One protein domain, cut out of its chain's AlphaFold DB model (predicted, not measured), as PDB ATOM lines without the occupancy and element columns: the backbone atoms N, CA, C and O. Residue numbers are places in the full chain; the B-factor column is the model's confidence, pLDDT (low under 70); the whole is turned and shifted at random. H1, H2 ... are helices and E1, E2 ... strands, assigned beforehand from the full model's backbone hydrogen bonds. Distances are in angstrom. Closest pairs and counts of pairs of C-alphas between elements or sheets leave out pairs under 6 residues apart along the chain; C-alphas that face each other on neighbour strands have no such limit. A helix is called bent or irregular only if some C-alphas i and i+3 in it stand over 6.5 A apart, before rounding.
ATOM      1  N   PRO A 152     183.766 214.132 166.594       67.44
ATOM      2  CA  PRO A 152     182.353 213.973 166.921       67.44
ATOM      3  C   PRO A 152     181.512 215.013 166.180       67.44
ATOM      4  O   PRO A 152     181.953 216.151 166.008       67.44
ATOM      5  N   GLU A 153     180.285 214.664 165.805       65.38
ATOM      6  CA  GLU A 153     179.394 215.530 165.019       65.38
ATOM      7  C   GLU A 153     179.241 216.936 165.632       65.38
ATOM      8  O   GLU A 153     179.376 217.945 164.941       65.38
ATOM      9  N   LYS A 154     179.116 217.009 166.966       66.31
ATOM     10  CA  LYS A 154     179.028 218.264 167.738       66.31
ATOM     11  C   LYS A 154     180.276 219.159 167.639       66.31
ATOM     12  O   LYS A 154     180.180 220.363 167.854       66.31
ATOM     13  N   LEU A 155     181.444 218.583 167.345       74.81
ATOM     14  CA  LEU A 155     182.730 219.279 167.219       74.81
ATOM     15  C   LEU A 155     183.120 219.511 165.748       74.81
ATOM     16  O   LEU A 155     183.887 220.426 165.449       74.81
ATOM     17  N   SER A 156     182.574 218.704 164.835       77.44
ATOM     18  CA  SER A 156     182.913 218.682 163.412       77.44
ATOM     19  C   SER A 156     182.808 220.062 162.763       77.44
ATOM     20  O   SER A 156     183.765 220.514 162.136       77.44
ATOM     21  N   SER A 157     181.715 220.797 163.001       82.44
ATOM     22  CA  SER A 157     181.524 222.151 162.455       82.44
ATOM     23  C   SER A 157     182.614 223.131 162.906       82.44
ATOM     24  O   SER A 157     183.139 223.888 162.090       82.44
ATOM     25  N   ARG A 158     183.038 223.062 164.174       86.94
ATOM     26  CA  ARG A 158     184.080 223.937 164.733       86.94
ATOM     27  C   ARG A 158     185.459 223.637 164.157       86.94
ATOM     28  O   ARG A 158     186.203 224.556 163.819       86.94
ATOM     29  N   VAL A 159     185.797 222.355 164.008       83.25
ATOM     30  CA  VAL A 159     187.070 221.948 163.392       83.25
ATOM     31  C   VAL A 159     187.069 222.277 161.906       83.25
ATOM     32  O   VAL A 159     188.069 222.774 161.402       83.25
ATOM     33  N   HIS A 160     185.943 222.107 161.212       85.38
ATOM     34  CA  HIS A 160     185.784 222.541 159.824       85.38
ATOM     35  C   HIS A 160     186.071 224.036 159.646       85.38
ATOM     36  O   HIS A 160     186.780 224.410 158.708       85.38
ATOM     37  N   THR A 161     185.574 224.877 160.552       89.38
ATOM     38  CA  THR A 161     185.845 226.320 160.553       89.38
ATOM     39  C   THR A 161     187.325 226.622 160.801       89.38
ATOM     40  O   THR A 161     187.914 227.407 160.060       89.38
ATOM     41  N   LEU A 162     187.978 225.933 161.744       89.56
ATOM     42  CA  LEU A 162     189.429 226.051 161.953       89.56
ATOM     43  C   LEU A 162     190.239 225.627 160.718       89.56
ATOM     44  O   LEU A 162     191.204 226.281 160.330       89.56
ATOM     45  N   VAL A 163     189.860 224.528 160.070       87.38
ATOM     46  CA  VAL A 163     190.547 224.059 158.864       87.38
ATOM     47  C   VAL A 163     190.392 225.060 157.721       87.38
ATOM     48  O   VAL A 163     191.351 225.286 156.984       87.38
ATOM     49  N   LEU A 164     189.225 225.697 157.584       89.12
ATOM     50  CA  LEU A 164     189.002 226.755 156.597       89.12
ATOM     51  C   LEU A 164     189.958 227.938 156.812       89.12
ATOM     52  O   LEU A 164     190.561 228.405 155.841       89.12
ATOM     53  N   THR A 165     190.131 228.402 158.056       89.75
ATOM     54  CA  THR A 165     191.029 229.531 158.346       89.75
ATOM     55  C   THR A 165     192.490 229.180 158.076       89.75
ATOM     56  O   THR A 165     193.204 229.967 157.456       89.75
ATOM     57  N   ILE A 166     192.929 227.971 158.441       88.81
ATOM     58  CA  ILE A 166     194.293 227.498 158.167       88.81
ATOM     59  C   ILE A 166     194.519 227.323 156.654       88.81
ATOM     60  O   ILE A 166     195.580 227.679 156.134       88.81
ATOM     61  N   GLU A 167     193.540 226.798 155.911       86.31
ATOM     62  CA  GLU A 167     193.641 226.607 154.458       86.31
ATOM     63  C   GLU A 167     193.823 227.921 153.697       86.31
ATOM     64  O   GLU A 167     194.522 227.933 152.682       86.31
ATOM     65  N   ALA A 168     193.232 229.018 154.175       85.62
ATOM     66  CA  ALA A 168     193.360 230.341 153.562       85.62
ATOM     67  C   ALA A 168     194.808 230.876 153.553       85.62
ATOM     68  O   ALA A 168     195.142 231.722 152.726       85.62
ATOM     69  N   LEU A 169     195.688 230.367 154.419       85.69
ATOM     70  CA  LEU A 169     197.047 230.882 154.608       85.69
ATOM     71  C   LEU A 169     198.077 230.245 153.659       85.69
ATOM     72  O   LEU A 169     198.013 229.047 153.409       85.69
ATOM     73  N   PRO A 170     199.106 230.960 153.180       84.38
ATOM     74  CA  PRO A 170     200.306 230.348 152.609       84.38
ATOM     75  C   PRO A 170     200.977 229.412 153.623       84.38
ATOM     76  O   PRO A 170     200.963 229.700 154.819       84.38
ATOM     77  N   GLY A 171     201.600 228.320 153.164       79.25
ATOM     78  CA  GLY A 171     202.213 227.320 154.049       79.25
ATOM     79  C   GLY A 171     203.197 227.944 155.046       79.25
ATOM     80  O   GLY A 171     203.100 227.718 156.248       79.25
ATOM     81  N   LYS A 172     204.056 228.841 154.567       78.69
ATOM     82  CA  LYS A 172     205.063 229.554 155.355       78.69
ATOM     83  C   LYS A 172     204.494 230.426 156.478       78.69
ATOM     84  O   LYS A 172     205.237 230.781 157.380       78.69
ATOM     85  N   MET A 173     203.200 230.755 156.431       83.50
ATOM     86  CA  MET A 173     202.506 231.582 157.428       83.50
ATOM     87  C   MET A 173     201.664 230.758 158.409       83.50
ATOM     88  O   MET A 173     201.216 231.286 159.423       83.50
ATOM     89  N   VAL A 174     201.451 229.463 158.141       83.88
ATOM     90  CA  VAL A 174     200.601 228.596 158.974       83.88
ATOM     91  C   VAL A 174     201.114 228.527 160.411       83.88
ATOM     92  O   VAL A 174     200.325 228.588 161.347       83.88
ATOM     93  N   LEU A 175     202.429 228.420 160.602       81.38
ATOM     94  CA  LEU A 175     203.012 228.310 161.940       81.38
ATOM     95  C   LEU A 175     202.861 229.597 162.744       81.38
ATOM     96  O   LEU A 175     202.502 229.543 163.914       81.38
ATOM     97  N   GLU A 176     203.075 230.742 162.107       80.94
ATOM     98  CA  GLU A 176     202.934 232.044 162.758       80.94
ATOM     99  C   GLU A 176     201.484 232.320 163.147       80.94
ATOM    100  O   GLU A 176     201.225 232.826 164.236       80.94
ATOM    101  N   TYR A 177     200.530 231.883 162.325       86.50
ATOM    102  CA  TYR A 177     199.116 231.906 162.685       86.50
ATOM    103  C   TYR A 177     198.788 230.988 163.875       86.50
ATOM    104  O   TYR A 177     198.112 231.411 164.811       86.50
ATOM    105  N   LEU A 178     199.309 229.754 163.897       83.00
ATOM    106  CA  LEU A 178     199.122 228.814 165.015       83.00
ATOM    107  C   LEU A 178     199.739 229.308 166.335       83.00
ATOM    108  O   LEU A 178     199.251 228.974 167.414       83.00
ATOM    109  N   LYS A 179     200.780 230.136 166.253       76.25
ATOM    110  CA  LYS A 179     201.394 230.835 167.390       76.25
ATOM    111  C   LYS A 179     200.697 232.157 167.743       76.25
ATOM    112  O   LYS A 179     201.204 232.914 168.562       76.25
ATOM    113  N   GLY A 180     199.545 232.443 167.140       77.62
ATOM    114  CA  GLY A 180     198.701 233.583 167.492       77.62
ATOM    115  C   GLY A 180     198.985 234.867 166.724       77.62
ATOM    116  O   GLY A 180     198.560 235.931 167.159       77.62
ATOM    117  N   GLY A 181     199.669 234.783 165.579       80.88
ATOM    118  CA  GLY A 181     199.848 235.916 164.675       80.88
ATOM    119  C   GLY A 181     198.523 236.397 164.080       80.88
ATOM    120  O   GLY A 181     197.735 235.606 163.549       80.88
ATOM    121  N   HIS A 182     198.298 237.710 164.122       83.19
ATOM    122  CA  HIS A 182     197.143 238.329 163.483       83.19
ATOM    123  C   HIS A 182     197.161 238.144 161.972       83.19
ATOM    124  O   HIS A 182     198.165 238.376 161.294       83.19
ATOM    125  N   THR A 183     196.002 237.789 161.434       86.88
ATOM    126  CA  THR A 183     195.811 237.622 159.997       86.88
ATOM    127  C   THR A 183     194.638 238.468 159.533       86.88
ATOM    128  O   THR A 183     193.563 238.393 160.117       86.88
ATOM    129  N   ILE A 184     194.832 239.236 158.461       87.31
ATOM    130  CA  ILE A 184     193.765 239.921 157.727       87.31
ATOM    131  C   ILE A 184     193.576 239.225 156.379       87.31
ATOM    132  O   ILE A 184     194.521 238.994 155.621       87.31
ATOM    133  N   LEU A 185     192.325 238.917 156.077       86.81
ATOM    134  CA  LEU A 185     191.888 238.192 154.899       86.81
ATOM    135  C   LEU A 185     191.061 239.146 154.040       86.81
ATOM    136  O   LEU A 185     190.021 239.637 154.476       86.81
ATOM    137  N   SER A 186     191.506 239.399 152.810       87.44
ATOM    138  CA  SER A 186     190.730 240.161 151.826       87.44
ATOM    139  C   SER A 186     189.639 239.271 151.233       87.44
ATOM    140  O   SER A 186     189.771 238.739 150.132       87.44
ATOM    141  N   ASP A 187     188.580 239.046 152.006       85.06
ATOM    142  CA  ASP A 187     187.568 238.025 151.738       85.06
ATOM    143  C   ASP A 187     186.128 238.550 151.729       85.06
ATOM    144  O   ASP A 187     185.193 237.759 151.605       85.06
ATOM    145  N   ASN A 188     185.945 239.868 151.836       87.25
ATOM    146  CA  ASN A 188     184.641 240.518 151.944       87.25
ATOM    147  C   ASN A 188     183.813 240.076 153.165       87.25
ATOM    148  O   ASN A 188     182.589 240.118 153.113       87.25
ATOM    149  N   GLY A 189     184.452 239.626 154.251       85.50
ATOM    150  CA  GLY A 189     183.750 239.178 155.460       85.50
ATOM    151  C   GLY A 189     183.241 237.733 155.410       85.50
ATOM    152  O   GLY A 189     182.573 237.293 156.341       85.50
ATOM    153  N   LYS A 190     183.553 236.961 154.362       88.75
ATOM    154  CA  LYS A 190     183.028 235.594 154.200       88.75
ATOM    155  C   LYS A 190     183.471 234.642 155.315       88.75
ATOM    156  O   LYS A 190     182.697 233.783 155.723       88.75
ATOM    157  N   ILE A 191     184.719 234.729 155.786       89.44
ATOM    158  CA  ILE A 191     185.219 233.872 156.876       89.44
ATOM    159  C   ILE A 191     184.560 234.275 158.183       89.44
ATOM    160  O   ILE A 191     184.159 233.391 158.935       89.44
ATOM    161  N   TYR A 192     184.382 235.575 158.421       90.75
ATOM    162  CA  TYR A 192     183.616 236.058 159.564       90.75
ATOM    163  C   TYR A 192     182.204 235.462 159.588       90.75
ATOM    164  O   TYR A 192     181.817 234.886 160.596       90.75
ATOM    165  N   GLU A 193     181.473 235.498 158.470       90.69
ATOM    166  CA  GLU A 193     180.126 234.914 158.373       90.69
ATOM    167  C   GLU A 193     180.108 233.411 158.694       90.69
ATOM    168  O   GLU A 193     179.219 232.940 159.404       90.69
ATOM    169  N   VAL A 194     181.113 232.653 158.234       90.31
ATOM    170  CA  VAL A 194     181.245 231.228 158.587       90.31
ATOM    171  C   VAL A 194     181.494 231.046 160.082       90.31
ATOM    172  O   VAL A 194     180.885 230.167 160.689       90.31
ATOM    173  N   VAL A 195     182.371 231.853 160.688       90.50
ATOM    174  CA  VAL A 195     182.631 231.767 162.131       90.50
ATOM    175  C   VAL A 195     181.363 232.105 162.906       90.50
ATOM    176  O   VAL A 195     180.954 231.298 163.729       90.50
ATOM    177  N   VAL A 196     180.689 233.216 162.602       90.00
ATOM    178  CA  VAL A 196     179.434 233.619 163.261       90.00
ATOM    179  C   VAL A 196     178.362 232.531 163.150       90.00
ATOM    180  O   VAL A 196     177.713 232.216 164.142       90.00
ATOM    181  N   GLY A 197     178.220 231.900 161.981       86.94
ATOM    182  CA  GLY A 197     177.264 230.808 161.762       86.94
ATOM    183  C   GLY A 197     177.680 229.449 162.340       86.94
ATOM    184  O   GLY A 197     176.915 228.487 162.257       86.94
ATOM    185  N   THR A 198     178.884 229.321 162.902       88.12
ATOM    186  CA  THR A 198     179.354 228.061 163.491       88.12
ATOM    187  C   THR A 198     178.741 227.852 164.878       88.12
ATOM    188  O   THR A 198     178.799 228.725 165.740       88.12
ATOM    189  N   ASN A 199     178.201 226.657 165.133       82.81
ATOM    190  CA  ASN A 199     177.636 226.316 166.440       82.81
ATOM    191  C   ASN A 199     178.682 226.448 167.565       82.81
ATOM    192  O   ASN A 199     179.726 225.786 167.546       82.81
ATOM    193  N   GLY A 200     178.363 227.248 168.584       80.31
ATOM    194  CA  GLY A 200     179.239 227.547 169.715       80.31
ATOM    195  C   GLY A 200     180.100 228.790 169.544       80.31
ATOM    196  O   GLY A 200     181.000 228.990 170.358       80.31
ATOM    197  N   SER A 201     179.850 229.585 168.506       86.25
ATOM    198  CA  SER A 201     180.395 230.932 168.401       86.25
ATOM    199  C   SER A 201     179.674 231.892 169.342       86.25
ATOM    200  O   SER A 201     178.466 231.785 169.556       86.25
ATOM    201  N   HIS A 202     180.414 232.848 169.894       81.94
ATOM    202  CA  HIS A 202     179.894 233.830 170.844       81.94
ATOM    203  C   HIS A 202     180.492 235.211 170.612       81.94
ATOM    204  O   HIS A 202     181.646 235.331 170.205       81.94
ATOM    205  N   THR A 203     179.726 236.255 170.914       80.12
ATOM    206  CA  THR A 203     180.230 237.629 170.904       80.12
ATOM    207  C   THR A 203     181.293 237.815 171.983       80.12
ATOM    208  O   THR A 203     181.214 237.249 173.082       80.12
ATOM    209  N   ARG A 204     182.324 238.599 171.663       72.81
ATOM    210  CA  ARG A 204     183.419 238.898 172.589       72.81
ATOM    211  C   ARG A 204     183.994 240.290 172.368       72.81
ATOM    212  O   ARG A 204     183.895 240.867 171.292       72.81
ATOM    213  N   PHE A 205     184.715 240.776 173.371       64.62
ATOM    214  CA  PHE A 205     185.615 241.913 173.197       64.62
ATOM    215  C   PHE A 205     186.948 241.491 172.563       64.62
ATOM    216  O   PHE A 205     187.472 240.402 172.814       64.62
ATOM    217  N   SER A 206     187.511 242.392 171.758       63.56
ATOM    218  CA  SER A 206     188.873 242.309 171.233       63.56
ATOM    219  C   SER A 206     189.629 243.567 171.640       63.56
ATOM    220  O   SER A 206     189.245 244.675 171.264       63.56
ATOM    221  N   SER A 207     190.704 243.409 172.410       59.28
ATOM    222  CA  SER A 207     191.580 244.518 172.805       59.28
ATOM    223  C   SER A 207     192.376 245.078 171.622       59.28
ATOM    224  O   SER A 207     192.727 246.255 171.623       59.28
ATOM    225  N   HIS A 208     192.621 244.263 170.591       58.78
ATOM    226  CA  HIS A 208     193.458 244.619 169.442       58.78
ATOM    227  C   HIS A 208     192.706 245.334 168.309       58.78
ATOM    228  O   HIS A 208     193.322 246.088 167.561       58.78
ATOM    229  N   TYR A 209     191.387 245.142 168.188       61.84
ATOM    230  CA  TYR A 209     190.575 245.734 167.111       61.84
ATOM    231  C   TYR A 209     189.344 246.496 167.619       61.84
ATOM    232  O   TYR A 209     188.335 246.587 166.917       61.84
ATOM    233  N   ARG A 210     189.423 247.054 168.835       54.41
ATOM    234  CA  ARG A 210     188.303 247.709 169.534       54.41
ATOM    235  C   ARG A 210     187.638 248.838 168.737       54.41
ATOM    236  O   ARG A 210     186.427 248.979 168.808       54.41
ATOM    237  N   TYR A 211     188.421 249.613 167.987       52.75
ATOM    238  CA  TYR A 211     187.949 250.808 167.265       52.75
ATOM    239  C   TYR A 211     187.978 250.665 165.740       52.75
ATOM    240  O   TYR A 211     187.562 251.564 165.019       52.75
ATOM    241  N   THR A 212     188.511 249.554 165.239       59.19
ATOM    242  CA  THR A 212     188.677 249.297 163.802       59.19
ATOM    243  C   THR A 212     187.753 248.197 163.301       59.19
ATOM    244  O   THR A 212     187.593 248.046 162.088       59.19
ATOM    245  N   SER A 213     187.138 247.440 164.216       60.75
ATOM    246  CA  SER A 213     186.142 246.441 163.855       60.75
ATOM    247  C   SER A 213     184.819 247.091 163.475       60.75
ATOM    248  O   SER A 213     184.338 248.001 164.141       60.75
ATOM    249  N   ILE A 214     184.222 246.581 162.409       71.69
ATOM    250  CA  ILE A 214     182.859 246.868 161.993       71.69
ATOM    251  C   ILE A 214     182.014 245.696 162.478       71.69
ATOM    252  O   ILE A 214     182.174 244.569 161.994       71.69
ATOM    253  N   GLY A 215     181.153 245.970 163.455       70.00
ATOM    254  CA  GLY A 215     180.357 244.969 164.160       70.00
ATOM    255  C   GLY A 215     181.108 244.261 165.290       70.00
ATOM    256  O   GLY A 215     182.289 244.515 165.544       70.00
ATOM    257  N   ASP A 216     180.396 243.359 165.963       79.94
ATOM    258  CA  ASP A 216     180.914 242.652 167.129       79.94
ATOM    259  C   ASP A 216     181.964 241.603 166.732       79.94
ATOM    260  O   ASP A 216     181.737 240.804 165.809       79.94
ATOM    261  N   PRO A 217     183.115 241.559 167.426       84.00
ATOM    262  CA  PRO A 217     184.025 240.430 167.349       84.00
ATOM    263  C   PRO A 217     183.375 239.152 167.888       84.00
ATOM    264  O   PRO A 217     182.620 239.170 168.861       84.00
ATOM    265  N   TYR A 218     183.732 238.021 167.289       87.38
ATOM    266  CA  TYR A 218     183.278 236.693 167.692       87.38
ATOM    267  C   TYR A 218     184.445 235.801 168.103       87.38
ATOM    268  O   TYR A 218     185.545 235.878 167.556       87.38
ATOM    269  N   GLY A 219     184.182 234.948 169.088       87.00
ATOM    270  CA  GLY A 219     185.052 233.880 169.545       87.00
ATOM    271  C   GLY A 219     184.455 232.517 169.215       87.00
ATOM    272  O   GLY A 219     183.240 232.345 169.248       87.00
ATOM    273  N   LEU A 220     185.309 231.536 168.937       87.69
ATOM    274  CA  LEU A 220     184.937 230.136 168.769       87.69
ATOM    275  C   LEU A 220     185.964 229.249 169.475       87.69
ATOM    276  O   LEU A 220     187.135 229.206 169.096       87.69
ATOM    277  N   THR A 221     185.526 228.514 170.496       85.62
ATOM    278  CA  THR A 221     186.393 227.585 171.238       85.62
ATOM    279  C   THR A 221     186.321 226.178 170.654       85.62
ATOM    280  O   THR A 221     185.245 225.581 170.527       85.62
ATOM    281  N   ILE A 222     187.492 225.637 170.327       81.81
ATOM    282  CA  ILE A 222     187.687 224.353 169.663       81.81
ATOM    283  C   ILE A 222     188.536 223.458 170.572       81.81
ATOM    284  O   ILE A 222     189.701 223.747 170.853       81.81
ATOM    285  N   CYS A 223     187.947 222.345 171.010       76.88
ATOM    286  CA  CYS A 223     188.587 221.369 171.890       76.88
ATOM    287  C   CYS A 223     188.793 220.053 171.136       76.88
ATOM    288  O   CYS A 223     187.931 219.178 171.160       76.88
ATOM    289  N   ILE A 224     189.921 219.922 170.438       70.31
ATOM    290  CA  ILE A 224     190.309 218.660 169.794       70.31
ATOM    291  C   ILE A 224     191.058 217.816 170.835       70.31
ATOM    292  O   ILE A 224     192.011 218.328 171.429       70.31
ATOM    293  N   PRO A 225     190.677 216.545 171.067       61.31
ATOM    294  CA  PRO A 225     191.395 215.676 171.994       61.31
ATOM    295  C   PRO A 225     192.903 215.672 171.724       61.31
ATOM    296  O   PRO A 225     193.334 215.563 170.576       61.31
ATOM    297  N   HIS A 226     193.698 215.776 172.792       64.62
ATOM    298  CA  HIS A 226     195.169 215.789 172.760       64.62
ATOM    299  C   HIS A 226     195.829 217.003 172.081       64.62
ATOM    300  O   HIS A 226     197.056 217.041 171.982       64.62
ATOM    301  N   LEU A 227     195.056 217.998 171.645       62.81
ATOM    302  CA  LEU A 227     195.575 219.314 171.277       62.81
ATOM    303  C   LEU A 227     195.326 220.313 172.417       62.81
ATOM    304  O   LEU A 227     194.389 220.126 173.198       62.81
ATOM    305  N   PRO A 228     196.152 221.373 172.539       65.12
ATOM    306  CA  PRO A 228     195.814 222.487 173.413       65.12
ATOM    307  C   PRO A 228     194.457 223.065 173.005       65.12
ATOM    308  O   PRO A 228     194.063 222.978 171.841       65.12
ATOM    309  N   VAL A 229     193.751 223.668 173.960       73.19
ATOM    310  CA  VAL A 229     192.517 224.399 173.662       73.19
ATOM    311  C   VAL A 229     192.842 225.497 172.652       73.19
ATOM    312  O   VAL A 229     193.777 226.273 172.845       73.19
ATOM    313  N   ILE A 230     192.085 225.528 171.556       82.50
ATOM    314  CA  ILE A 230     192.238 226.522 170.499       82.50
ATOM    315  C   ILE A 230     191.058 227.471 170.601       82.50
ATOM    316  O   ILE A 230     189.908 227.048 170.478       82.50
ATOM    317  N   HIS A 231     191.333 228.755 170.790       86.94
ATOM    318  CA  HIS A 231     190.306 229.778 170.729       86.94
ATOM    319  C   HIS A 231     190.513 230.641 169.484       86.94
ATOM    320  O   HIS A 231     191.524 231.322 169.349       86.94
ATOM    321  N   LEU A 232     189.574 230.579 168.543       89.81
ATOM    322  CA  LEU A 232     189.575 231.413 167.348       89.81
ATOM    323  C   LEU A 232     188.851 232.722 167.655       89.81
ATOM    324  O   LEU A 232     187.672 232.707 167.985       89.81
ATOM    325  N   SER A 233     189.555 233.837 167.510       88.56
ATOM    326  CA  SER A 233     189.017 235.194 167.570       88.56
ATOM    327  C   SER A 233     188.882 235.739 166.155       88.56
ATOM    328  O   SER A 233     189.799 235.568 165.343       88.56
ATOM    329  N   CYS A 234     187.761 236.379 165.836       89.44
ATOM    330  CA  CYS A 234     187.562 237.013 164.541       89.44
ATOM    331  C   CYS A 234     186.691 238.266 164.610       89.44
ATOM    332  O   CYS A 234     185.857 238.417 165.500       89.44
ATOM    333  N   GLY A 235     186.821 239.121 163.605       88.44
ATOM    334  CA  GLY A 235     185.932 240.253 163.372       88.44
ATOM    335  C   GLY A 235     186.076 240.760 161.944       88.44
ATOM    336  O   GLY A 235     186.847 240.205 161.155       88.44
ATOM    337  N   THR A 236     185.347 241.819 161.595       88.88
ATOM    338  CA  THR A 236     185.517 242.475 160.290       88.88
ATOM    339  C   THR A 236     186.081 243.865 160.445       88.88
ATOM    340  O   THR A 236     185.751 244.536 161.403       88.88
ATOM    341  N   ILE A 237     186.935 244.294 159.522       85.62
ATOM    342  CA  ILE A 237     187.476 245.656 159.431       85.62
ATOM    343  C   ILE A 237     187.270 246.165 158.001       85.62
ATOM    344  O   ILE A 237     187.137 245.360 157.076       85.62
ATOM    345  N   VAL A 238     187.296 247.482 157.785       82.25
ATOM    346  CA  VAL A 238     187.452 248.042 156.432       82.25
ATOM    347  C   VAL A 238     188.910 248.392 156.193       82.25
ATOM    348  O   VAL A 238     189.527 249.138 156.949       82.25
ATOM    349  N   GLN A 239     189.461 247.862 155.106       76.56
ATOM    350  CA  GLN A 239     190.799 248.181 154.638       76.56
ATOM    351  C   GLN A 239     190.751 248.440 153.135       76.56
ATOM    352  O   GLN A 239     190.198 247.641 152.388       76.56
ATOM    353  N   GLN A 240     191.314 249.567 152.684       76.62
ATOM    354  CA  GLN A 240     191.323 249.951 151.261       76.62
ATOM    355  C   GLN A 240     189.919 249.906 150.616       76.62
ATOM    356  O   GLN A 240     189.746 249.384 149.519       76.62
ATOM    357  N   LYS A 241     188.904 250.434 151.321       80.44
ATOM    358  CA  LYS A 241     187.481 250.422 150.915       80.44
ATOM    359  C   LYS A 241     186.867 249.020 150.734       80.44
ATOM    360  O   LYS A 241     185.782 248.900 150.179       80.44
ATOM    361  N   GLN A 242     187.527 247.965 151.209       81.94
ATOM    362  CA  GLN A 242     187.006 246.599 151.196       81.94
ATOM    363  C   GLN A 242     186.787 246.093 152.617       81.94
ATOM    364  O   GLN A 242     187.585 246.364 153.516       81.94
ATOM    365  N   ARG A 243     185.712 245.325 152.815       85.31
ATOM    366  CA  ARG A 243     185.499 244.578 154.054       85.31
ATOM    367  C   ARG A 243     186.477 243.404 154.087       85.31
ATOM    368  O   ARG A 243     186.552 242.618 153.146       85.31
ATOM    369  N   CYS A 244     187.217 243.273 155.173       87.38
ATOM    370  CA  CYS A 244     188.171 242.193 155.384       87.38
ATOM    371  C   CYS A 244     187.852 241.490 156.700       87.38
ATOM    372  O   CYS A 244     187.469 242.139 157.673       87.38
ATOM    373  N   THR A 245     188.054 240.177 156.752       89.94
ATOM    374  CA  THR A 245     188.009 239.429 158.011       89.94
ATOM    375  C   THR A 245     189.377 239.480 158.676       89.94
ATOM    376  O   THR A 245     190.379 239.139 158.047       89.94
ATOM    377  N   TRP A 246     189.441 239.855 159.951       89.19
ATOM    378  CA  TRP A 246     190.619 239.595 160.772       89.19
ATOM    379  C   TRP A 246     190.388 238.342 161.617       89.19
ATOM    380  O   TRP A 246     189.282 238.109 162.100       89.19
ATOM    381  N   ILE A 247     191.429 237.525 161.775       90.25
ATOM    382  CA  ILE A 247     191.417 236.311 162.596       90.25
ATOM    383  C   ILE A 247     192.688 236.207 163.442       90.25
ATOM    384  O   ILE A 247     193.765 236.655 163.037       90.25
ATOM    385  N   GLN A 248     192.565 235.563 164.598       88.69
ATOM    386  CA  GLN A 248     193.668 235.247 165.502       88.69
ATOM    387  C   GLN A 248     193.368 233.955 166.267       88.69
ATOM    388  O   GLN A 248     192.214 233.686 166.596       88.69
ATOM    389  N   LEU A 249     194.397 233.157 166.553       88.06
ATOM    390  CA  LEU A 249     194.288 232.037 167.487       88.06
ATOM    391  C   LEU A 249     194.878 232.423 168.838       88.06
ATOM    392  O   LEU A 249     196.025 232.846 168.921       88.06
ATOM    393  N   GLU A 250     194.106 232.221 169.891       78.94
ATOM    394  CA  GLU A 250     194.472 232.506 171.272       78.94
ATOM    395  C   GLU A 250     194.527 231.197 172.062       78.94
ATOM    396  O   GLU A 250     193.756 230.261 171.819       78.94
ATOM    397  N   ARG A 251     195.470 231.120 173.005       66.62
ATOM    398  CA  ARG A 251     195.621 229.969 173.908       66.62
ATOM    399  C   ARG A 251     194.537 229.930 174.983       66.62
ATOM    400  O   ARG A 251     194.119 228.853 175.406       66.62
ATOM    401  N   THR A 252     194.115 231.103 175.436       63.09
ATOM    402  CA  THR A 252     193.169 231.262 176.536       63.09
ATOM    403  C   THR A 252     191.783 231.543 175.954       63.09
ATOM    404  O   THR A 252     191.635 232.494 175.187       63.09
ATOM    405  N   PRO A 253     190.758 230.725 176.255       58.38
ATOM    406  CA  PRO A 253     189.401 231.023 175.826       58.38
ATOM    407  C   PRO A 253     188.883 232.249 176.579       58.38
ATOM    408  O   PRO A 253     188.870 232.268 177.812       58.38
ATOM    409  N   MET A 254     188.415 233.253 175.840       54.75
ATOM    410  CA  MET A 254     187.768 234.401 176.464       54.75
ATOM    411  C   MET A 254     186.330 234.014 176.855       54.75
ATOM    412  O   MET A 254     185.613 233.459 176.008       54.75
ATOM    413  N   PRO A 255     185.892 234.264 178.106       49.44
ATOM    414  CA  PRO A 255     184.518 233.993 178.516       49.44
ATOM    415  C   PRO A 255     183.547 234.773 177.620       49.44
ATOM    416  O   PRO A 255     183.820 235.913 177.240       49.44
ATOM    417  N   SER A 256     182.427 234.149 177.250       50.44
ATOM    418  CA  SER A 256     181.352 234.843 176.536       50.44
ATOM    419  C   SER A 256     180.825 235.995 177.388       50.44
ATOM    420  O   SER A 256     180.827 235.900 178.619       50.44
ATOM    421  N   LEU A 257     180.329 237.058 176.751       51.00
ATOM    422  CA  LEU A 257     179.709 238.198 177.438       51.00
ATOM    423  C   LEU A 257     178.644 237.771 178.467       51.00
ATOM    424  O   LEU A 257     178.583 238.345 179.546       51.00
ATOM    425  N   ALA A 258     177.886 236.708 178.190       43.28
ATOM    426  CA  ALA A 258     176.914 236.138 179.127       43.28
ATOM    427  C   ALA A 258     177.562 235.434 180.343       43.28
ATOM    428  O   ALA A 258     177.039 235.489 181.454       43.28
ATOM    429  N   THR A 259     178.725 234.797 180.161       46.34
ATOM    430  CA  THR A 259     179.487 234.162 181.258       46.34
ATOM    431  C   THR A 259     180.318 235.135 182.094       46.34
ATOM    432  O   THR A 259     180.687 234.794 183.215       46.34
ATOM    433  N   VAL A 260     180.595 236.346 181.592       48.19
ATOM    434  CA  VAL A 260     181.279 237.414 182.351       48.19
ATOM    435  C   VAL A 260     180.470 237.833 183.582       48.19
ATOM    436  O   VAL A 260     181.051 238.178 184.604       48.19
ATOM    437  N   TRP A 261     179.142 237.747 183.509       43.00
ATOM    438  CA  TRP A 261     178.243 238.189 184.575       43.00
ATOM    439  C   TRP A 261     177.903 237.096 185.600       43.00
ATOM    440  O   TRP A 261     177.251 237.393 186.593       43.00
ATOM    441  N   THR A 262     178.307 235.837 185.378       44.44
ATOM    442  CA  THR A 262     177.693 234.691 186.078       44.44
ATOM    443  C   THR A 262     178.651 233.652 186.676       44.44
ATOM    444  O   THR A 262     178.155 232.660 187.204       44.44
ATOM    445  N   ASN A 263     179.991 233.776 186.610       43.38
ATOM    446  CA  ASN A 263     180.834 232.608 186.942       43.38
ATOM    447  C   ASN A 263     182.245 232.867 187.524       43.38
ATOM    448  O   ASN A 263     183.010 233.669 186.993       43.38
ATOM    449  N   GLU A 264     182.650 232.064 188.524       43.06
ATOM    450  CA  GLU A 264     183.986 232.023 189.169       43.06
ATOM    451  C   GLU A 264     185.146 231.745 188.188       43.06
ATOM    452  O   GLU A 264     186.283 232.181 188.392       43.06
ATOM    453  N   ASN A 265     184.866 231.084 187.059       46.25
ATOM    454  CA  ASN A 265     185.846 230.859 185.987       46.25
ATOM    455  C   ASN A 265     186.260 232.148 185.249       46.25
ATOM    456  O   ASN A 265     187.276 232.155 184.546       46.25
ATOM    457  N   PHE A 266     185.515 233.245 185.426       49.75
ATOM    458  CA  PHE A 266     185.867 234.567 184.912       49.75
ATOM    459  C   PHE A 266     187.215 235.032 185.464       49.75
ATOM    460  O   PHE A 266     188.105 235.356 184.682       49.75
ATOM    461  N   MET A 267     187.423 234.963 186.784       50.31
ATOM    462  CA  MET A 267     188.664 235.428 187.415       50.31
ATOM    463  C   MET A 267     189.885 234.626 186.961       50.31
ATOM    464  O   MET A 267     190.958 235.191 186.761       50.31
ATOM    465  N   LYS A 268     189.726 233.319 186.716       51.56
ATOM    466  CA  LYS A 268     190.795 232.465 186.177       51.56
ATOM    467  C   LYS A 268     191.148 232.830 184.730       51.56
ATOM    468  O   LYS A 268     192.329 232.930 184.399       51.56
ATOM    469  N   ASN A 269     190.149 233.071 183.882       52.12
ATOM    470  CA  ASN A 269     190.369 233.453 182.484       52.12
ATOM    471  C   ASN A 269     190.902 234.887 182.353       52.12
ATOM    472  O   ASN A 269     191.809 235.124 181.560       52.12
ATOM    473  N   VAL A 270     190.418 235.819 183.178       54.34
ATOM    474  CA  VAL A 270     190.953 237.185 183.292       54.34
ATOM    475  C   VAL A 270     192.395 237.156 183.783       54.34
ATOM    476  O   VAL A 270     193.237 237.816 183.187       54.34
ATOM    477  N   LYS A 271     192.722 236.347 184.799       52.62
ATOM    478  CA  LYS A 271     194.100 236.175 185.282       52.62
ATOM    479  C   LYS A 271     195.020 235.623 184.191       52.62
ATOM    480  O   LYS A 271     196.129 236.119 184.034       52.62
ATOM    481  N   ASN A 272     194.569 234.642 183.410       54.12
ATOM    482  CA  ASN A 272     195.349 234.111 182.288       54.12
ATOM    483  C   ASN A 272     195.542 235.155 181.175       54.12
ATOM    484  O   ASN A 272     196.662 235.343 180.713       54.12
ATOM    485  N   HIS A 273     194.501 235.912 180.818       55.66
ATOM    486  CA  HIS A 273     194.622 237.030 179.875       55.66
ATOM    487  C   HIS A 273     195.493 238.175 180.411       55.66
ATOM    488  O   HIS A 273     196.182 238.839 179.638       55.66
ATOM    489  N   PHE A 274     195.503 238.404 181.724       52.34
ATOM    490  CA  PHE A 274     196.389 239.357 182.383       52.34
ATOM    491  C   PHE A 274     197.849 238.900 182.294       52.34
ATOM    492  O   PHE A 274     198.707 239.700 181.937       52.34
ATOM    493  N   TRP A 275     198.132 237.610 182.506       52.78
ATOM    494  CA  TRP A 275     199.466 237.043 182.278       52.78
ATOM    495  C   TRP A 275     199.897 237.116 180.816       52.78
ATOM    496  O   TRP A 275     201.036 237.489 180.553       52.78
ATOM    497  N   ASP A 276     198.995 236.846 179.870       55.53
ATOM    498  CA  ASP A 276     199.264 237.023 178.439       55.53
ATOM    499  C   ASP A 276     199.544 238.507 178.115       55.53
ATOM    500  O   ASP A 276     200.453 238.822 177.349       55.53
ATOM    501  N   THR A 277     198.829 239.434 178.765       56.50
ATOM    502  CA  THR A 277     199.032 240.889 178.639       56.50
ATOM    503  C   THR A 277     200.373 241.326 179.227       56.50
ATOM    504  O   THR A 277     201.084 242.122 178.611       56.50
ATOM    505  N   ILE A 278     200.758 240.792 180.386       53.38
ATOM    506  CA  ILE A 278     202.071 240.995 181.008       53.38
ATOM    507  C   ILE A 278     203.161 240.453 180.083       53.38
ATOM    508  O   ILE A 278     204.063 241.196 179.699       53.38
ATOM    509  N   ALA A 279     203.056 239.194 179.657       53.53
ATOM    510  CA  ALA A 279     204.026 238.550 178.780       53.53
ATOM    511  C   ALA A 279     204.184 239.318 177.461       53.53
ATOM    512  O   ALA A 279     205.309 239.571 177.034       53.53
ATOM    513  N   HIS A 280     203.088 239.783 176.860       56.16
ATOM    514  CA  HIS A 280     203.112 240.665 175.695       56.16
ATOM    515  C   HIS A 280     203.764 242.022 176.005       56.16
ATOM    516  O   HIS A 280     204.557 242.535 175.219       56.16
ATOM    517  N   THR A 281     203.482 242.610 177.168       55.03
ATOM    518  CA  THR A 281     204.084 243.880 177.598       55.03
ATOM    519  C   THR A 281     205.599 243.758 177.760       55.03
ATOM    520  O   THR A 281     206.314 244.694 177.396       55.03
ATOM    521  N   PHE A 282     206.105 242.627 178.250       52.03
ATOM    522  CA  PHE A 282     207.539 242.398 178.444       52.03
ATOM    523  C   PHE A 282     208.262 241.918 177.179       52.03
ATOM    524  O   PHE A 282     209.372 242.362 176.909       52.03
ATOM    525  N   THR A 283     207.647 241.037 176.387       55.19
ATOM    526  CA  THR A 283     208.308 240.396 175.233       55.19
ATOM    527  C   THR A 283     207.976 241.041 173.891       55.19
ATOM    528  O   THR A 283     208.652 240.774 172.901       55.19
ATOM    529  N   GLY A 284     206.914 241.849 173.831       57.22
ATOM    530  CA  GLY A 284     206.322 242.327 172.584       57.22
ATOM    531  C   GLY A 284     205.619 241.234 171.777       57.22
ATOM    532  O   GLY A 284     205.153 241.535 170.681       57.22
ATOM    533  N   LYS A 285     205.544 239.989 172.280       62.88
ATOM    534  CA  LYS A 285     205.037 238.841 171.528       62.88
ATOM    535  C   LYS A 285     203.580 238.508 171.826       62.88
ATOM    536  O   LYS A 285     203.115 238.664 172.951       62.88
ATOM    537  N   GLN A 286     202.872 238.005 170.819       66.69
ATOM    538  CA  GLN A 286     201.530 237.440 170.959       66.69
ATOM    539  C   GLN A 286     201.592 235.932 171.133       66.69
ATOM    540  O   GLN A 286     202.497 235.288 170.606       66.69
ATOM    541  N   TYR A 287     200.620 235.378 171.858       67.75
ATOM    542  CA  TYR A 287     200.625 233.983 172.282       67.75
ATOM    543  C   TYR A 287     199.375 233.256 171.788       67.75
ATOM    544  O   TYR A 287     198.257 233.500 172.239       67.75
ATOM    545  N   GLY A 288     199.589 232.332 170.859       70.81
ATOM    546  CA  GLY A 288     198.577 231.394 170.403       70.81
ATOM    547  C   GLY A 288     198.682 230.040 171.104       70.81
ATOM    548  O   GLY A 288     199.563 229.820 171.941       70.81
ATOM    549  N   PRO A 289     197.813 229.086 170.732       67.56
ATOM    550  CA  PRO A 289     197.780 227.754 171.337       67.56
ATOM    551  C   PRO A 289     199.112 226.996 171.248       67.56
ATOM    552  O   PRO A 289     199.374 226.121 172.069       67.56
ATOM    553  N   PHE A 290     199.950 227.331 170.261       69.19
ATOM    554  CA  PHE A 290     201.188 226.613 169.945       69.19
ATOM    555  C   PHE A 290     202.473 227.403 170.221       69.19
ATOM    556  O   PHE A 290     203.545 226.997 169.775       69.19
ATOM    557  N   GLY A 291     202.387 228.509 170.962       68.69
ATOM    558  CA  GLY A 291     203.548 229.296 171.374       68.69
ATOM    559  C   GLY A 291     203.421 230.766 171.006       68.69
ATOM    560  O   GLY A 291     202.323 231.256 170.753       68.69
ATOM    561  N   SER A 292     204.554 231.466 170.999       64.00
ATOM    562  CA  SER A 292     204.612 232.902 170.739       64.00
ATOM    563  C   SER A 292     204.934 233.208 169.279       64.00
ATOM    564  O   SER A 292     205.896 232.652 168.746       64.00
ATOM    565  N   SER A 293     204.181 234.107 168.658       65.94
ATOM    566  CA  SER A 293     204.386 234.532 167.275       65.94
ATOM    567  C   SER A 293     205.581 235.481 167.141       65.94
ATOM    568  O   SER A 293     205.907 236.234 168.060       65.94
ATOM    569  N   SER A 294     206.242 235.453 165.982       61.44
ATOM    570  CA  SER A 294     207.212 236.478 165.568       61.44
ATOM    571  C   SER A 294     206.529 237.693 164.923       61.44
ATOM    572  O   SER A 294     207.147 238.740 164.744       61.44
ATOM    573  N   TYR A 295     205.233 237.577 164.611       58.22
ATOM    574  CA  TYR A 295     204.386 238.617 164.018       58.22
ATOM    575  C   TYR A 295     203.730 239.495 165.092       58.22
ATOM    576  O   TYR A 295     202.528 239.754 165.084       58.22
ATOM    577  N   SER A 296     204.540 239.949 166.042       53.25
ATOM    578  CA  SER A 296     204.090 240.733 167.189       53.25
ATOM    579  C   SER A 296     205.236 241.597 167.689       53.25
ATOM    580  O   SER A 296     206.302 241.069 168.000       53.25
ATOM    581  N   GLU A 297     205.021 242.913 167.724       40.12
ATOM    582  CA  GLU A 297     205.964 243.877 168.285       40.12
ATOM    583  C   GLU A 297     205.213 244.966 169.059       40.12
ATOM    584  O   GLU A 297     204.138 245.426 168.669       40.12
ATOM    585  N   LYS A 298     205.818 245.410 170.163       40.94
ATOM    586  CA  LYS A 298     205.368 246.566 170.938       40.94
ATOM    587  C   LYS A 298     205.732 247.838 170.158       40.94
ATOM    588  O   LYS A 298     206.884 248.003 169.778       40.94
ATOM    589  N   ARG A 299     204.774 248.756 169.983       39.59
ATOM    590  CA  ARG A 299     204.939 250.096 169.362       39.59
ATOM    591  C   ARG A 299     205.176 250.157 167.837       39.59
ATOM    592  O   ARG A 299     205.293 251.261 167.319       39.59
ATOM    593  N   ALA A 300     205.149 249.039 167.109       40.84
ATOM    594  CA  ALA A 300     205.014 249.021 165.645       40.84
ATOM    595  C   ALA A 300     203.596 248.554 165.259       40.84
ATOM    596  O   ALA A 300     202.977 247.826 166.043       40.84
ATOM    597  N   PRO A 301     203.038 248.933 164.089       47.19
ATOM    598  CA  PRO A 301     201.810 248.303 163.618       47.19
ATOM    599  C   PRO A 301     202.057 246.790 163.556       47.19
ATOM    600  O   PRO A 301     203.092 246.388 163.012       47.19
ATOM    601  N   PRO A 302     201.169 245.951 164.128       50.56
ATOM    602  CA  PRO A 302     201.384 244.511 164.160       50.56
ATOM    603  C   PRO A 302     201.732 244.046 162.749       50.56
ATOM    604  O   PRO A 302     201.075 244.446 161.783       50.56
ATOM    605  N   LYS A 303     202.786 243.236 162.597       58.94
ATOM    606  CA  LYS A 303     203.014 242.571 161.315       58.94
ATOM    607  C   LYS A 303     201.798 241.686 161.097       58.94
ATOM    608  O   LYS A 303     201.612 240.692 161.782       58.94
ATOM    609  N   VAL A 304     200.929 242.100 160.187       64.69
ATOM    610  CA  VAL A 304     199.707 241.361 159.898       64.69
ATOM    611  C   VAL A 304     199.957 240.454 158.711       64.69
ATOM    612  O   VAL A 304     200.429 240.904 157.664       64.69
ATOM    613  N   ILE A 305     199.601 239.182 158.850       74.75
ATOM    614  CA  ILE A 305     199.572 238.259 157.722       74.75
ATOM    615  C   ILE A 305     198.417 238.698 156.819       74.75
ATOM    616  O   ILE A 305     197.251 238.535 157.167       74.75
ATOM    617  N   ARG A 306     198.732 239.301 155.670       75.06
ATOM    618  CA  ARG A 306     197.726 239.759 154.704       75.06
ATOM    619  C   ARG A 306     197.572 238.749 153.587       75.06
ATOM    620  O   ARG A 306     198.535 238.454 152.878       75.06
ATOM    621  N   ILE A 307     196.361 238.234 153.425       77.62
ATOM    622  CA  ILE A 307     196.047 237.255 152.389       77.62
ATOM    623  C   ILE A 307     195.134 237.884 151.344       77.62
ATOM    624  O   ILE A 307     194.026 238.322 151.652       77.62
ATOM    625  N   GLY A 308     195.592 237.876 150.093       73.75
ATOM    626  CA  GLY A 308     194.814 238.352 148.955       73.75
ATOM    627  C   GLY A 308     193.626 237.448 148.610       73.75
ATOM    628  O   GLY A 308     193.646 236.229 148.817       73.75
ATOM    629  N   ARG A 309     192.607 238.057 148.001       67.75
ATOM    630  CA  ARG A 309     191.326 237.443 147.620       67.75
ATOM    631  C   ARG A 309     191.418 236.110 146.851       67.75
ATOM    632  O   ARG A 309     190.679 235.191 147.215       67.75
ATOM    633  N   PRO A 310     192.325 235.913 145.869       65.62
ATOM    634  CA  PRO A 310     192.399 234.656 145.112       65.62
ATOM    635  C   PRO A 310     192.724 233.429 145.977       65.62
ATOM    636  O   PRO A 310     192.198 232.336 145.748       65.62
ATOM    637  N   CYS A 311     193.574 233.603 146.994       63.50
ATOM    638  CA  CYS A 311     193.949 232.531 147.914       63.50
ATOM    639  C   CYS A 311     192.760 232.117 148.786       63.50
ATOM    640  O   CYS A 311     192.494 230.925 148.939       63.50
ATOM    641  N   VAL A 312     192.008 233.097 149.293       68.31
ATOM    642  CA  VAL A 312     190.843 232.847 150.150       68.31
ATOM    643  C   VAL A 312     189.706 232.193 149.360       68.31
ATOM    644  O   VAL A 312     189.127 231.204 149.811       68.31
ATOM    645  N   GLU A 313     189.421 232.662 148.141       73.06
ATOM    646  CA  GLU A 313     188.371 232.083 147.291       73.06
ATOM    647  C   GLU A 313     188.639 230.616 146.923       73.06
ATOM    648  O   GLU A 313     187.714 229.798 146.926       73.06
ATOM    649  N   ARG A 314     189.901 230.245 146.662       73.19
ATOM    650  CA  ARG A 314     190.284 228.847 146.409       73.19
ATOM    651  C   ARG A 314     189.993 227.956 147.620       73.19
ATOM    652  O   ARG A 314     189.469 226.851 147.448       73.19
ATOM    653  N   SER A 315     190.288 228.431 148.827       68.12
ATOM    654  CA  SER A 315     190.016 227.705 150.073       68.12
ATOM    655  C   SER A 315     188.514 227.553 150.323       68.12
ATOM    656  O   SER A 315     188.058 226.452 150.636       68.12
ATOM    657  N   PHE A 316     187.717 228.590 150.051       69.69
ATOM    658  CA  PHE A 316     186.253 228.509 150.114       69.69
ATOM    659  C   PHE A 316     185.648 227.507 149.134       69.69
ATOM    660  O   PHE A 316     184.739 226.763 149.505       69.69
ATOM    661  N   ARG A 317     186.132 227.463 147.886       72.56
ATOM    662  CA  ARG A 317     185.653 226.483 146.896       72.56
ATOM    663  C   ARG A 317     185.906 225.053 147.377       72.56
ATOM    664  O   ARG A 317     185.002 224.222 147.317       72.56
ATOM    665  N   ARG A 318     187.098 224.783 147.923       69.56
ATOM    666  CA  ARG A 318     187.445 223.474 148.508       69.56
ATOM    667  C   ARG A 318     186.588 223.137 149.725       69.56
ATOM    668  O   ARG A 318     186.144 222.000 149.846       69.56
ATOM    669  N   TYR A 319     186.340 224.113 150.596       68.25
ATOM    670  CA  TYR A 319     185.471 223.950 151.759       68.25
ATOM    671  C   TYR A 319     184.041 223.580 151.346       68.25
ATOM    672  O   TYR A 319     183.548 222.543 151.775       68.25
ATOM    673  N   ARG A 320     183.420 224.354 150.442       66.62
ATOM    674  CA  ARG A 320     182.054 224.095 149.945       66.62
ATOM    675  C   ARG A 320     181.917 222.746 149.241       66.62
ATOM    676  O   ARG A 320     180.901 222.079 149.410       66.62
ATOM    677  N   ALA A 321     182.916 222.342 148.455       65.00
ATOM    678  CA  ALA A 321     182.910 221.033 147.805       65.00
ATOM    679  C   ALA A 321     182.883 219.892 148.836       65.00
ATOM    680  O   ALA A 321     182.142 218.930 148.669       65.00
ATOM    681  N   ARG A 322     183.644 220.033 149.929       62.72
ATOM    682  CA  ARG A 322     183.788 219.003 150.967       62.72
ATOM    683  C   ARG A 322     182.618 218.945 151.940       62.72
ATOM    684  O   ARG A 322     182.208 217.848 152.314       62.72
ATOM    685  N   THR A 323     182.053 220.090 152.324       58.84
ATOM    686  CA  THR A 323     180.827 220.112 153.134       58.84
ATOM    687  C   THR A 323     179.654 219.523 152.354       58.84
ATOM    688  O   THR A 323     178.937 218.694 152.901       58.84
ATOM    689  N   ARG A 324     179.513 219.814 151.052       55.88
ATOM    690  CA  ARG A 324     178.489 219.169 150.207       55.88
ATOM    691  C   ARG A 324     178.615 217.643 150.159       55.88
ATOM    692  O   ARG A 324     177.607 216.961 150.303       55.88
ATOM    693  N   THR A 325     179.825 217.097 150.011       50.72
ATOM    694  CA  THR A 325     180.034 215.635 150.020       50.72
ATOM    695  C   THR A 325     179.792 214.995 151.389       50.72
ATOM    696  O   THR A 325     179.285 213.881 151.445       50.72
ATOM    697  N   ALA A 326     180.106 215.689 152.489       43.84
ATOM    698  CA  ALA A 326     179.868 215.179 153.841       43.84
ATOM    699  C   ALA A 326     178.367 215.129 154.190       43.84
ATOM    700  O   ALA A 326     177.903 214.136 154.740       43.84
ATOM    701  N   TYR A 327     177.590 216.149 153.802       39.09
ATOM    702  CA  TYR A 327     176.136 216.170 154.014       39.09
ATOM    703  C   TYR A 327     175.366 215.238 153.060       39.09
ATOM    704  O   TYR A 327     174.329 214.695 153.439       39.09
ATOM    705  N   ALA A 328     175.882 214.989 151.849       38.00
ATOM    706  CA  ALA A 328     175.307 214.002 150.931       38.00
ATOM    707  C   ALA A 328     175.482 212.551 151.423       38.00
ATOM    708  O   ALA A 328     174.608 211.724 151.187       38.00
TER     709      ALA A 328
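AT A GLANCE: This is residues 152 to 328 of the 342 residues of the protein "Myb-like domain-containing protein" of Rhodobiaceae bacterium (UniProt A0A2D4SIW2). A strongly twisted sheet of six strands makes a wall, with a layer of three helices, H1, H2 and H3, packed over one face and no named helix on the other. The long last helix H6 packs on the H1 side, while the long helix H5 lies at the opposite end of the longest axis, beyond the sheet, with the small helix H4 near its beginning. The printed part has 177 residues with six named helices and six named strands, in the order H1 H2 E1 H3 E2 E3 E4 E5 H4 H5 E6 H6, and its class is mixed, helices and strands. The sheet's order is E2 E3 E4 E5 E1 E6, mixed, with E1 and E6 parallel and the other neighbours antiparallel. The whole is compact, with a radius of gyration of the C-alphas of 15.8 A and spans of 45 by 36 by 31 A.

IN THESE COORDINATES: H1, residues 153 to 167, begins at C-alpha 153 at (179.394, 215.530, 165.019) and is 20.9 A long. H2, residues 171 to 178, measures 11.5 A. H1 and H2 are irregular: C-alphas 154 and 157 are 7.0 A apart, as are C-alphas 172 and 175. E1 is residues 183 to 185, H3 is residues 190 to 196 and E2 is residues 201 to 203. E3, residues 218 to 222, is 13.3 A long. E4, residues 230 to 239, measures 26.9 A from C-alpha 230 at (192.238, 226.522, 170.499), and E5, residues 242 to 250, measures 25.6 A. H4, residues 257 to 260, is followed by H5, residues 265 to 283, 26.7 A long. E6, residues 305 to 307, comes before H6, residues 309 to 328, 28.6 A long, which ends at C-alpha 328 at (175.307, 214.002, 150.931).

HOW THE PARTS SIT: E2, E3, E4 and E5 form a meander, each strand the antiparallel neighbour of the one before. N 202 and O 219 are 2.9 A apart between E2 and E3, N 220 and O 232 are 2.8 A apart between E3 and E4, and N 235 and O 246 are 3.1 A apart between E4 and E5. E1 is antiparallel to E5, with N 185 and O 245 at 2.8 A, and parallel to the edge strand E6, with N 184 and O 305 at 2.8 A. H3 is on the sheet at a height of 6.9 A, over E4 and slantwise to it at 43 degrees on the local plane; its C-alpha 192 is 6.1 A from C-alpha 235. H1, on the same face, has a height of 9.4 A over the sheet. H1 and H3 only just touch, with 3 pairs of C-alphas within 8 A, the closest being those of Thr 161 and Val 195, 6.5 A apart. H2 is on the sheet over E5, along it at 14 degrees on the local plane. H6 touches H1 with its residues 315 to 319 alone, at a shallow tilt of 23 degrees, opposite ways; the closest C-alphas are those of Glu 167 and Ser 315, 5.8 A apart. H4 and H5 are close but not clearly touching, their closest C-alphas, those of Val 260 and Phe 266, being 6.0 A apart. H5 is apart from H1 and H6, among others. Every O i to N i+4 pair is within hydrogen-bond range in H3, H5 and H6; H1 has 9 of 11 and H2 has 2 of 4, and H4 is too short for such a pair.

THE WHOLE: The C-alphas farthest apart are those of Phe 282 and Ala 328, at 51.0 A. The printed part has no cut. The links from E2 to E3, 14 residues, and from H5 to E6, 21 residues, are long. The mean pLDDT of the printed part is 70.3, and 86 residues are under 70, among them residues 251 to 287 and 289 to 304.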